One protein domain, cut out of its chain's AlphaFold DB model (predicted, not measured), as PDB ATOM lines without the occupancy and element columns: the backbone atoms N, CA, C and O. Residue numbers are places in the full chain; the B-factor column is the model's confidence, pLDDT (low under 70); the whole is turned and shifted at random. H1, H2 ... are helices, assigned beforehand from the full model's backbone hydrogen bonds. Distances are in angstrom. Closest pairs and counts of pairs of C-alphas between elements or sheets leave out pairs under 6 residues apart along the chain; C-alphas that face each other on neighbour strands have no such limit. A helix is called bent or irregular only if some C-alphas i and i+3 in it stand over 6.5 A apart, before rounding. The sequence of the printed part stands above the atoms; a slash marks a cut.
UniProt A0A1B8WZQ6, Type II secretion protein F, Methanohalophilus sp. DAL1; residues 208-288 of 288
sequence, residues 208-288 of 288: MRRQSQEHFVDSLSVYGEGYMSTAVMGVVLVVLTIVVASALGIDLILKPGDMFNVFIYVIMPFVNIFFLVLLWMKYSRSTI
ATOM      1  N   MET A 208     -37.810  11.244  23.482       77.19
ATOM      2  CA  MET A 208     -37.089  10.287  22.632       77.19
ATOM      3  C   MET A 208     -36.254   9.298  23.457       77.19
ATOM      4  O   MET A 208     -36.207   8.108  23.141       77.19
ATOM      5  N   ARG A 209     -35.614   9.762  24.539       74.50
ATOM      6  CA  ARG A 209     -34.888   8.893  25.478       74.50
ATOM      7  C   ARG A 209     -35.827   7.917  26.177       74.50
ATOM      8  O   ARG A 209     -35.501   6.735  26.248       74.50
ATOM      9  N   ARG A 210     -36.985   8.387  26.643       81.44
ATOM     10  CA  ARG A 210     -38.006   7.547  27.275       81.44
ATOM     11  C   ARG A 210     -38.524   6.488  26.308       81.44
ATOM     12  O   ARG A 210     -38.502   5.317  26.654       81.44
ATOM     13  N   GLN A 211     -38.874   6.870  25.082       83.69
ATOM     14  CA  GLN A 211     -39.310   5.933  24.042       83.69
ATOM     15  C   GLN A 211     -38.228   4.901  23.712       83.69
ATOM     16  O   GLN A 211     -38.510   3.715  23.594       83.69
ATOM     17  N   SER A 212     -36.964   5.322  23.612       77.62
ATOM     18  CA  SER A 212     -35.844   4.401  23.395       77.62
ATOM     19  C   SER A 212     -35.677   3.403  24.549       77.62
ATOM     20  O   SER A 212     -35.438   2.221  24.300       77.62
ATOM     21  N   GLN A 213     -35.848   3.850  25.798       81.75
ATOM     22  CA  GLN A 213     -35.821   2.985  26.980       81.75
ATOM     23  C   GLN A 213     -37.019   2.033  27.031       81.75
ATOM     24  O   GLN A 213     -36.835   0.851  27.306       81.75
ATOM     25  N   GLU A 214     -38.224   2.517  26.728       86.94
ATOM     26  CA  GLU A 214     -39.434   1.695  26.636       86.94
ATOM     27  C   GLU A 214     -39.255   0.609  25.571       86.94
ATOM     28  O   GLU A 214     -39.374  -0.572  25.877       86.94
ATOM     29  N   HIS A 215     -38.804   0.964  24.365       83.75
ATOM     30  CA  HIS A 215     -38.488  -0.009  23.319       83.75
ATOM     31  C   HIS A 215     -37.396  -1.010  23.720       83.75
ATOM     32  O   HIS A 215     -37.423  -2.168  23.286       83.75
ATOM     33  N   PHE A 216     -36.419  -0.592  24.530       80.62
ATOM     34  CA  PHE A 216     -35.396  -1.488  25.061       80.62
ATOM     35  C   PHE A 216     -35.989  -2.503  26.049       80.62
ATOM     36  O   PHE A 216     -35.708  -3.698  25.933       80.62
ATOM     37  N   VAL A 217     -36.843  -2.049  26.971       85.50
ATOM     38  CA  VAL A 217     -37.546  -2.910  27.935       85.50
ATOM     39  C   VAL A 217     -38.521  -3.847  27.222       85.50
ATOM     40  O   VAL A 217     -38.513  -5.046  27.499       85.50
ATOM     41  N   ASP A 218     -39.284  -3.348  26.252       86.69
ATOM     42  CA  ASP A 218     -40.196  -4.151  25.437       86.69
ATOM     43  C   ASP A 218     -39.437  -5.231  24.667       86.69
ATOM     44  O   ASP A 218     -39.827  -6.398  24.670       86.69
ATOM     45  N   SER A 219     -38.296  -4.874  24.067       84.25
ATOM     46  CA  SER A 219     -37.423  -5.852  23.413       84.25
ATOM     47  C   SER A 219     -36.994  -6.941  24.398       84.25
ATOM     48  O   SER A 219     -37.064  -8.125  24.072       84.25
ATOM     49  N   LEU A 220     -36.559  -6.558  25.604       84.56
ATOM     50  CA  LEU A 220     -36.128  -7.499  26.638       84.56
ATOM     51  C   LEU A 220     -37.273  -8.423  27.083       84.56
ATOM     52  O   LEU A 220     -37.047  -9.618  27.273       84.56
ATOM     53  N   SER A 221     -38.492  -7.888  27.181       87.38
ATOM     54  CA  SER A 221     -39.710  -8.646  27.477       87.38
ATOM     55  C   SER A 221     -39.999  -9.696  26.400       87.38
ATOM     56  O   SER A 221     -40.145 -10.873  26.722       87.38
ATOM     57  N   VAL A 222     -39.961  -9.313  25.118       87.50
ATOM     58  CA  VAL A 222     -40.181 -10.233  23.986       87.50
ATOM     59  C   VAL A 222     -39.135 -11.352  23.958       87.50
ATOM     60  O   VAL A 222     -39.476 -12.519  23.754       87.50
ATOM     61  N   TYR A 223     -37.857 -11.037  24.196       83.56
ATOM     62  CA  TYR A 223     -36.812 -12.063  24.292       83.56
ATOM     63  C   TYR A 223     -37.016 -12.988  25.498       83.56
ATOM     64  O   TYR A 223     -36.805 -14.196  25.378       83.56
ATOM     65  N   GLY A 224     -37.434 -12.442  26.644       84.62
ATOM     66  CA  GLY A 224     -37.745 -13.215  27.845       84.62
ATOM     67  C   GLY A 224     -38.927 -14.163  27.642       84.62
ATOM     68  O   GLY A 224     -38.832 -15.343  27.972       84.62
ATOM     69  N   GLU A 225     -40.013 -13.681  27.039       87.50
ATOM     70  CA  GLU A 225     -41.188 -14.488  26.703       87.50
ATOM     71  C   GLU A 225     -40.842 -15.591  25.697       87.50
ATOM     72  O   GLU A 225     -41.172 -16.760  25.917       87.50
ATOM     73  N   GLY A 226     -40.101 -15.254  24.636       85.81
ATOM     74  CA  GLY A 226     -39.633 -16.225  23.649       85.81
ATOM     75  C   GLY A 226     -38.743 -17.309  24.262       85.81
ATOM     76  O   GLY A 226     -38.906 -18.492  23.948       85.81
ATOM     77  N   TYR A 227     -37.845 -16.932  25.178       85.56
ATOM     78  CA  TYR A 227     -37.020 -17.879  25.926       85.56
ATOM     79  C   TYR A 227     -37.862 -18.785  26.819       85.56
ATOM     80  O   TYR A 227     -37.723 -20.000  26.722       85.56
ATOM     81  N   MET A 228     -38.756 -18.232  27.644       85.31
ATOM     82  CA  MET A 228     -39.605 -19.031  28.532       85.31
ATOM     83  C   MET A 228     -40.487 -19.998  27.742       85.31
ATOM     84  O   MET A 228     -40.527 -21.180  28.067       85.31
ATOM     85  N   SER A 229     -41.140 -19.529  26.676       87.62
ATOM     86  CA  SER A 229     -42.000 -20.360  25.831       87.62
ATOM     87  C   SER A 229     -41.215 -21.501  25.174       87.62
ATOM     88  O   SER A 229     -41.573 -22.671  25.318       87.62
ATOM     89  N   THR A 230     -40.077 -21.189  24.543       85.62
ATOM     90  CA  THR A 230     -39.245 -22.192  23.855       85.62
ATOM     91  C   THR A 230     -38.584 -23.156  24.838       85.62
ATOM     92  O   THR A 230     -38.556 -24.361  24.592       85.62
ATOM     93  N   ALA A 231     -38.069 -22.658  25.964       85.50
ATOM     94  CA  ALA A 231     -37.415 -23.479  26.976       85.50
ATOM     95  C   ALA A 231     -38.417 -24.409  27.667       85.50
ATOM     96  O   ALA A 231     -38.164 -25.606  27.750       85.50
ATOM     97  N   VAL A 232     -39.573 -23.899  28.109       88.06
ATOM     98  CA  VAL A 232     -40.610 -24.725  28.748       88.06
ATOM     99  C   VAL A 232     -41.146 -25.758  27.763       88.06
ATOM    100  O   VAL A 232     -41.185 -26.941  28.092       88.06
ATOM    101  N   MET A 233     -41.496 -25.353  26.538       89.50
ATOM    102  CA  MET A 233     -41.989 -26.280  25.517       89.50
ATOM    103  C   MET A 233     -40.938 -27.338  25.155       89.50
ATOM    104  O   MET A 233     -41.262 -28.522  25.083       89.50
ATOM    105  N   GLY A 234     -39.677 -26.934  24.983       88.19
ATOM    106  CA  GLY A 234     -38.566 -27.835  24.687       88.19
ATOM    107  C   GLY A 234     -38.305 -28.836  25.812       88.19
ATOM    108  O   GLY A 234     -38.197 -30.032  25.552       88.19
ATOM    109  N   VAL A 235     -38.270 -28.374  27.068       88.12
ATOM    110  CA  VAL A 235     -38.102 -29.241  28.245       88.12
ATOM    111  C   VAL A 235     -39.250 -30.235  28.348       88.12
ATOM    112  O   VAL A 235     -39.002 -31.431  28.487       88.12
ATOM    113  N   VAL A 236     -40.497 -29.771  28.236       90.00
ATOM    114  CA  VAL A 236     -41.674 -30.646  28.307       90.00
ATOM    115  C   VAL A 236     -41.635 -31.688  27.190       90.00
ATOM    116  O   VAL A 236     -41.815 -32.869  27.467       90.00
ATOM    117  N   LEU A 237     -41.333 -31.294  25.951       89.38
ATOM    118  CA  LEU A 237     -41.263 -32.215  24.815       89.38
ATOM    119  C   LEU A 237     -40.168 -33.273  24.994       89.38
ATOM    120  O   LEU A 237     -40.417 -34.458  24.755       89.38
ATOM    121  N   VAL A 238     -38.975 -32.880  25.447       86.69
ATOM    122  CA  VAL A 238     -37.875 -33.825  25.690       86.69
ATOM    123  C   VAL A 238     -38.211 -34.777  26.835       86.69
ATOM    124  O   VAL A 238     -38.056 -35.989  26.678       86.69
ATOM    125  N   VAL A 239     -38.731 -34.269  27.956       86.69
ATOM    126  CA  VAL A 239     -39.134 -35.106  29.097       86.69
ATOM    127  C   VAL A 239     -40.232 -36.087  28.688       86.69
ATOM    128  O   VAL A 239     -40.111 -37.276  28.973       86.69
ATOM    129  N   LEU A 240     -41.260 -35.636  27.963       89.06
ATOM    130  CA  LEU A 240     -42.317 -36.511  27.449       89.06
ATOM    131  C   LEU A 240     -41.756 -37.602  26.534       89.06
ATOM    132  O   LEU A 240     -42.132 -38.764  26.670       89.06
ATOM    133  N   THR A 241     -40.826 -37.253  25.642       85.88
ATOM    134  CA  THR A 241     -40.199 -38.219  24.727       85.88
ATOM    135  C   THR A 241     -39.417 -39.284  25.496       85.88
ATOM    136  O   THR A 241     -39.551 -40.469  25.199       85.88
ATOM    137  N   ILE A 242     -38.659 -38.887  26.525       85.62
ATOM    138  CA  ILE A 242     -37.917 -39.819  27.388       85.62
ATOM    139  C   ILE A 242     -38.881 -40.739  28.147       85.62
ATOM    140  O   ILE A 242     -38.669 -41.951  28.185       85.62
ATOM    141  N   VAL A 243     -39.956 -40.187  28.720       86.31
ATOM    142  CA  VAL A 243     -40.954 -40.966  29.467       86.31
ATOM    143  C   VAL A 243     -41.643 -41.983  28.556       86.31
ATOM    144  O   VAL A 243     -41.699 -43.162  28.902       86.31
ATOM    145  N   VAL A 244     -42.104 -41.572  27.373       88.31
ATOM    146  CA  VAL A 244     -42.761 -42.471  26.410       88.31
ATOM    147  C   VAL A 244     -41.801 -43.551  25.910       88.31
ATOM    148  O   VAL A 244     -42.170 -44.724  25.893       88.31
ATOM    149  N   ALA A 245     -40.563 -43.191  25.560       83.88
ATOM    150  CA  ALA A 245     -39.548 -44.157  25.144       83.88
ATOM    151  C   ALA A 245     -39.260 -45.187  26.248       83.88
ATOM    152  O   ALA A 245     -39.205 -46.386  25.975       83.88
ATOM    153  N   SER A 246     -39.175 -44.739  27.507       82.44
ATOM    154  CA  SER A 246     -38.984 -45.631  28.654       82.44
ATOM    155  C   SER A 246     -40.166 -46.579  28.881       82.44
ATOM    156  O   SER A 246     -39.956 -47.757  29.157       82.44
ATOM    157  N   ALA A 247     -41.401 -46.095  28.714       84.94
ATOM    158  CA  ALA A 247     -42.613 -46.882  28.923       84.94
ATOM    159  C   ALA A 247     -42.815 -47.947  27.834       84.94
ATOM    160  O   ALA A 247     -43.308 -49.036  28.114       84.94
ATOM    161  N   LEU A 248     -42.417 -47.638  26.599       84.06
ATOM    162  CA  LEU A 248     -42.475 -48.563  25.467       84.06
ATOM    163  C   LEU A 248     -41.264 -49.506  25.401       84.06
ATOM    164  O   LEU A 248     -41.241 -50.396  24.553       84.06
ATOM    165  N   GLY A 249     -40.261 -49.316  26.266       77.12
ATOM    166  CA  GLY A 249     -39.011 -50.078  26.231       77.12
ATOM    167  C   GLY A 249     -38.227 -49.883  24.930       77.12
ATOM    168  O   GLY A 249     -37.476 -50.770  24.530       77.12
ATOM    169  N   ILE A 250     -38.437 -48.755  24.246       76.19
ATOM    170  CA  ILE A 250     -37.770 -48.434  22.985       76.19
ATOM    171  C   ILE A 250     -36.483 -47.695  23.321       76.19
ATOM    172  O   ILE A 250     -36.504 -46.547  23.770       76.19
ATOM    173  N   ASP A 251     -35.357 -48.342  23.047       71.81
ATOM    174  CA  ASP A 251     -34.068 -47.669  23.027       71.81
ATOM    175  C   ASP A 251     -33.991 -46.820  21.751       71.81
ATOM    176  O   ASP A 251     -33.959 -47.344  20.639       71.81
ATOM    177  N   LEU A 252     -34.022 -45.493  21.910       68.06
ATOM    178  CA  LEU A 252     -33.887 -44.545  20.801       68.06
ATOM    179  C   LEU A 252     -32.414 -44.448  20.359       68.06
ATOM    180  O   LEU A 252     -31.946 -45.222  19.534       68.06
ATOM    181  N   ILE A 253     -31.679 -43.473  20.904       67.44
ATOM    182  CA  ILE A 253     -30.258 -43.213  20.602       67.44
ATOM    183  C   ILE A 253     -29.372 -43.653  21.777       67.44
ATOM    184  O   ILE A 253     -28.263 -44.143  21.585       67.44
ATOM    185  N   LEU A 254     -29.870 -43.486  23.002       71.88
ATOM    186  CA  LEU A 254     -29.256 -43.925  24.251       71.88
ATOM    187  C   LEU A 254     -30.355 -44.510  25.141       71.88
ATOM    188  O   LEU A 254     -31.544 -44.276  24.903       71.88
ATOM    189  N   LYS A 255     -29.959 -45.225  26.198       81.75
ATOM    190  CA  LYS A 255     -30.905 -45.680  27.221       81.75
ATOM    191  C   LYS A 255     -31.630 -44.469  27.829       81.75
ATOM    192  O   LYS A 255     -30.985 -43.439  28.050       81.75
ATOM    193  N   PRO A 256     -32.926 -44.575  28.180       75.56
ATOM    194  CA  PRO A 256     -33.708 -43.442  28.688       75.56
ATOM    195  C   PRO A 256     -33.077 -42.719  29.891       75.56
ATOM    196  O   PRO A 256     -33.124 -41.493  29.971       75.56
ATOM    197  N   GLY A 257     -32.425 -43.461  30.797       78.94
ATOM    198  CA  GLY A 257     -31.703 -42.884  31.939       78.94
ATOM    199  C   GLY A 257     -30.475 -42.056  31.538       78.94
ATOM    200  O   GLY A 257     -30.246 -40.981  32.090       78.94
ATOM    201  N   ASP A 258     -29.728 -42.503  30.527       83.06
ATOM    202  CA  ASP A 258     -28.561 -41.779  30.015       83.06
ATOM    203  C   ASP A 258     -28.984 -40.540  29.212       83.06
ATOM    204  O   ASP A 258     -28.356 -39.488  29.328       83.06
ATOM    205  N   MET A 259     -30.098 -40.611  28.470       81.81
ATOM    206  CA  MET A 259     -30.684 -39.447  27.785       81.81
ATOM    207  C   MET A 259     -31.091 -38.347  28.771       81.81
ATOM    208  O   MET A 259     -30.838 -37.169  28.520       81.81
ATOM    209  N   PHE A 260     -31.685 -38.727  29.905       83.62
ATOM    210  CA  PHE A 260     -32.069 -37.781  30.950       83.62
ATOM    211  C   PHE A 260     -30.848 -37.097  31.582       83.62
ATOM    212  O   PHE A 260     -30.836 -35.875  31.739       83.62
ATOM    213  N   ASN A 261     -29.784 -37.860  31.862       85.06
ATOM    214  CA  ASN A 261     -28.525 -37.306  32.362       85.06
ATOM    215  C   ASN A 261     -27.887 -36.334  31.359       85.06
ATOM    216  O   ASN A 261     -27.503 -35.231  31.742       85.06
ATOM    217  N   VAL A 262     -27.819 -36.686  30.071       86.88
ATOM    218  CA  VAL A 262     -27.291 -35.782  29.032       86.88
ATOM    219  C   VAL A 262     -28.137 -34.511  28.923       86.88
ATOM    220  O   VAL A 262     -27.594 -33.413  28.800       86.88
ATOM    221  N   PHE A 263     -29.461 -34.620  29.019       85.19
ATOM    222  CA  PHE A 263     -30.340 -33.459  28.956       85.19
ATOM    223  C   PHE A 263     -30.085 -32.466  30.102       85.19
ATOM    224  O   PHE A 263     -29.910 -31.271  29.853       85.19
ATOM    225  N   ILE A 264     -29.993 -32.952  31.343       86.19
ATOM    226  CA  ILE A 264     -29.754 -32.097  32.515       86.19
ATOM    227  C   ILE A 264     -28.330 -31.538  32.526       86.19
ATOM    228  O   ILE A 264     -28.148 -30.345  32.757       86.19
ATOM    229  N   TYR A 265     -27.318 -32.375  32.288       88.50
ATOM    230  CA  TYR A 265     -25.921 -31.971  32.463       88.50
ATOM    231  C   TYR A 265     -25.311 -31.280  31.243       88.50
ATOM    232  O   TYR A 265     -24.297 -30.601  31.391       88.50
ATOM    233  N   VAL A 266     -25.900 -31.424  30.053       88.56
ATOM    234  CA  VAL A 266     -25.351 -30.850  28.813       88.56
ATOM    235  C   VAL A 266     -26.328 -29.876  28.169       88.56
ATOM    236  O   VAL A 266     -25.977 -28.719  27.946       88.56
ATOM    237  N   ILE A 267     -27.562 -30.301  27.891       85.75
ATOM    238  CA  ILE A 267     -28.505 -29.488  27.104       85.75
ATOM    239  C   ILE A 267     -29.010 -28.284  27.907       85.75
ATOM    240  O   ILE A 267     -28.956 -27.161  27.414       85.75
ATOM    241  N   MET A 268     -29.442 -28.477  29.155       86.75
ATOM    242  CA  MET A 268     -29.917 -27.382  30.012       86.75
ATOM    243  C   MET A 268     -28.873 -26.276  30.252       86.75
ATOM    244  O   MET A 268     -29.213 -25.101  30.068       86.75
ATOM    245  N   PRO A 269     -27.609 -26.574  30.621       89.69
ATOM    246  CA  PRO A 269     -26.597 -25.531  30.754       89.69
ATOM    247  C   PRO A 269     -26.273 -24.879  29.410       89.69
ATOM    248  O   PRO A 269     -26.105 -23.665  29.364       89.69
ATOM    249  N   PHE A 270     -26.265 -25.636  28.308       89.12
ATOM    250  CA  PHE A 270     -26.048 -25.068  26.978       89.12
ATOM    251  C   PHE A 270     -27.138 -24.059  26.589       89.12
ATOM    252  O   PHE A 270     -26.823 -22.960  26.142       89.12
ATOM    253  N   VAL A 271     -28.413 -24.388  26.820       86.38
ATOM    254  CA  VAL A 271     -29.551 -23.487  26.561       86.38
ATOM    255  C   VAL A 271     -29.462 -22.214  27.414       86.38
ATOM    256  O   VAL A 271     -29.688 -21.119  26.898       86.38
ATOM    257  N   ASN A 272     -29.067 -22.328  28.686       85.56
ATOM    258  CA  ASN A 272     -28.866 -21.163  29.557       85.56
ATOM    259  C   ASN A 272     -27.694 -20.286  29.093       85.56
ATOM    260  O   ASN A 272     -27.827 -19.065  29.032       85.56
ATOM    261  N   ILE A 273     -26.557 -20.887  28.726       90.25
ATOM    262  CA  ILE A 273     -25.397 -20.152  28.198       90.25
ATOM    263  C   ILE A 273     -25.772 -19.438  26.898       90.25
ATOM    264  O   ILE A 273     -25.467 -18.260  26.732       90.25
ATOM    265  N   PHE A 274     -26.474 -20.124  25.995       86.00
ATOM    266  CA  PHE A 274     -26.956 -19.542  24.748       86.00
ATOM    267  C   PHE A 274     -27.847 -18.318  24.999       86.00
ATOM    268  O   PHE A 274     -27.656 -17.271  24.378       86.00
ATOM    269  N   PHE A 275     -28.768 -18.412  25.960       82.44
ATOM    270  CA  PHE A 275     -29.618 -17.288  26.345       82.44
ATOM    271  C   PHE A 275     -28.820 -16.116  26.931       82.44
ATOM    272  O   PHE A 275     -29.025 -14.971  26.529       82.44
ATOM    273  N   LEU A 276     -27.855 -16.388  27.814       84.94
ATOM    274  CA  LEU A 276     -26.973 -15.355  28.365       84.94
ATOM    275  C   LEU A 276     -26.173 -14.635  27.272       84.94
ATOM    276  O   LEU A 276     -26.030 -13.415  27.321       84.94
ATOM    277  N   VAL A 277     -25.696 -15.361  26.259       86.94
ATOM    278  CA  VAL A 277     -24.977 -14.773  25.117       86.94
ATOM    279  C   VAL A 277     -25.892 -13.882  24.275       86.94
ATOM    280  O   VAL A 277     -25.478 -12.792  23.875       86.94
ATOM    281  N   LEU A 278     -27.138 -14.298  24.025       82.62
ATOM    282  CA  LEU A 278     -28.117 -13.472  23.311       82.62
ATOM    283  C   LEU A 278     -28.424 -12.172  24.063       82.62
ATOM    284  O   LEU A 278     -28.422 -11.096  23.457       82.62
ATOM    285  N   LEU A 279     -28.624 -12.256  25.381       82.06
ATOM    286  CA  LEU A 279     -28.816 -11.076  26.224       82.06
ATOM    287  C   LEU A 279     -27.593 -10.157  26.188       82.06
ATOM    288  O   LEU A 279     -27.738  -8.950  25.996       82.06
ATOM    289  N   TRP A 280     -26.393 -10.722  26.309       81.12
ATOM    290  CA  TRP A 280     -25.145  -9.963  26.273       81.12
ATOM    291  C   TRP A 280     -24.950  -9.225  24.941       81.12
ATOM    292  O   TRP A 280     -24.611  -8.042  24.931       81.12
ATOM    293  N   MET A 281     -25.246  -9.876  23.813       81.19
ATOM    294  CA  MET A 281     -25.146  -9.264  22.486       81.19
ATOM    295  C   MET A 281     -26.111  -8.082  22.318       81.19
ATOM    296  O   MET A 281     -25.743  -7.054  21.745       81.19
ATOM    297  N   LYS A 282     -27.344  -8.202  22.825       73.88
ATOM    298  CA  LYS A 282     -28.329  -7.115  22.760       73.88
ATOM    299  C   LYS A 282     -27.973  -5.974  23.715       73.88
ATOM    300  O   LYS A 282     -28.064  -4.813  23.320       73.88
ATOM    301  N   TYR A 283     -27.516  -6.294  24.924       71.00
ATOM    302  CA  TYR A 283     -27.041  -5.316  25.904       71.00
ATOM    303  C   TYR A 283     -25.855  -4.499  25.367       71.00
ATOM    304  O   TYR A 283     -25.851  -3.270  25.447       71.00
ATOM    305  N   SER A 284     -24.898  -5.163  24.712       65.06
ATOM    306  CA  SER A 284     -23.737  -4.514  24.094       65.06
ATOM    307  C   SER A 284     -24.093  -3.586  22.926       65.06
ATOM    308  O   SER A 284     -23.274  -2.747  22.574       65.06
ATOM    309  N   ARG A 285     -25.273  -3.728  22.307       54.28
ATOM    310  CA  ARG A 285     -25.733  -2.853  21.212       54.28
ATOM    311  C   ARG A 285     -26.650  -1.719  21.693       54.28
ATOM    312  O   ARG A 285     -26.959  -0.843  20.909       54.28
ATOM    313  N   SER A 286     -27.114  -1.749  22.943       47.34
ATOM    314  CA  SER A 286     -27.903  -0.663  23.557       47.34
ATOM    315  C   SER A 286     -27.036   0.358  24.298       47.34
ATOM    316  O   SER A 286     -27.514   1.428  24.664       47.34
ATOM    317  N   THR A 287     -25.785  -0.004  24.568       42.47
ATOM    318  CA  THR A 287     -24.738   0.885  25.077       42.47
ATOM    319  C   THR A 287     -23.902   1.478  23.938       42.47
ATOM    320  O   THR A 287     -22.853   2.038  24.211       42.47
ATOM    321  N   ILE A 288     -24.354   1.344  22.684       39.47
ATOM    322  CA  ILE A 288     -23.822   1.973  21.464       39.47
ATOM    323  C   ILE A 288     -24.979   2.734  20.818       39.47
ATOM    324  O   ILE A 288     -24.748   3.855  20.321       39.47
TER     325      ILE A 288
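This is residues 208 to 288 of the 288 residues of the protein "Type II secretion protein F" of Methanohalophilus sp. DAL1 (UniProt A0A1B8WZQ6). The model is a long, narrow helical hairpin: the straight helix H1 makes the whole length, and the bent helix H2 folds back beside it after a short loop. H2 stays near H1 but meets it at few places, mostly close to the turn. The printed part has 81 residues with two named helices, H1 then H2, and no named strand, and its class is all helix. It is extended, a rod spanning 60 by 17 by 13 A, with a radius of gyration of the C-alphas of 18.1 A.

H1, residues 208 to 248, is the longest helix, 59.2 A from C-alpha 208 at (-37.089, 10.287, 22.632) to C-alpha 248 at (-42.475, -48.563, 25.467). H2, residues 256 to 286, was assigned as one helix by its hydrogen bonds but is bent: C-alphas 265 and 268 are 6.6 A apart. Its arm H2a, residues 256 to 265, measures 14.4 A. Its arm H2b, residues 268 to 286, measures 27.6 A and ends with C-alpha 286 at (-27.903, -0.663, 23.557).

H1 touches H2a with residues 239 to 246 alone, and the closest C-alphas, those of Ile 242 and Pro 256, are 5.7 A apart. The two form a helical hairpin, running opposite ways at a shallow tilt of 21 degrees. H1 only just touches H2b, with 3 pairs of C-alphas within 8 A, through its residues 216 to 231 alone. The closest C-alphas there, those of Tyr 227 and Phe 275, are 7.4 A apart. H1 and H2b run opposite ways at a shallow tilt of 12 degrees. The lines of H2a and H2b stand at a shallow tilt of 29 degrees. In H1, H2a and H2b every O i to N i+4 pair is within hydrogen-bond range.

The two C-alphas farthest apart, those of Met 208 and Gly 249, are 60.5 A apart. The C-alphas of Met 208 and Ile 288, the chain's last residue, are 15.7 A apart. The printed part has no cut, and the link from H1 to H2 is short, with 7 residues. The mean pLDDT of the printed part is 81.5; residues 252 to 253 and 284 to 288 are under 70.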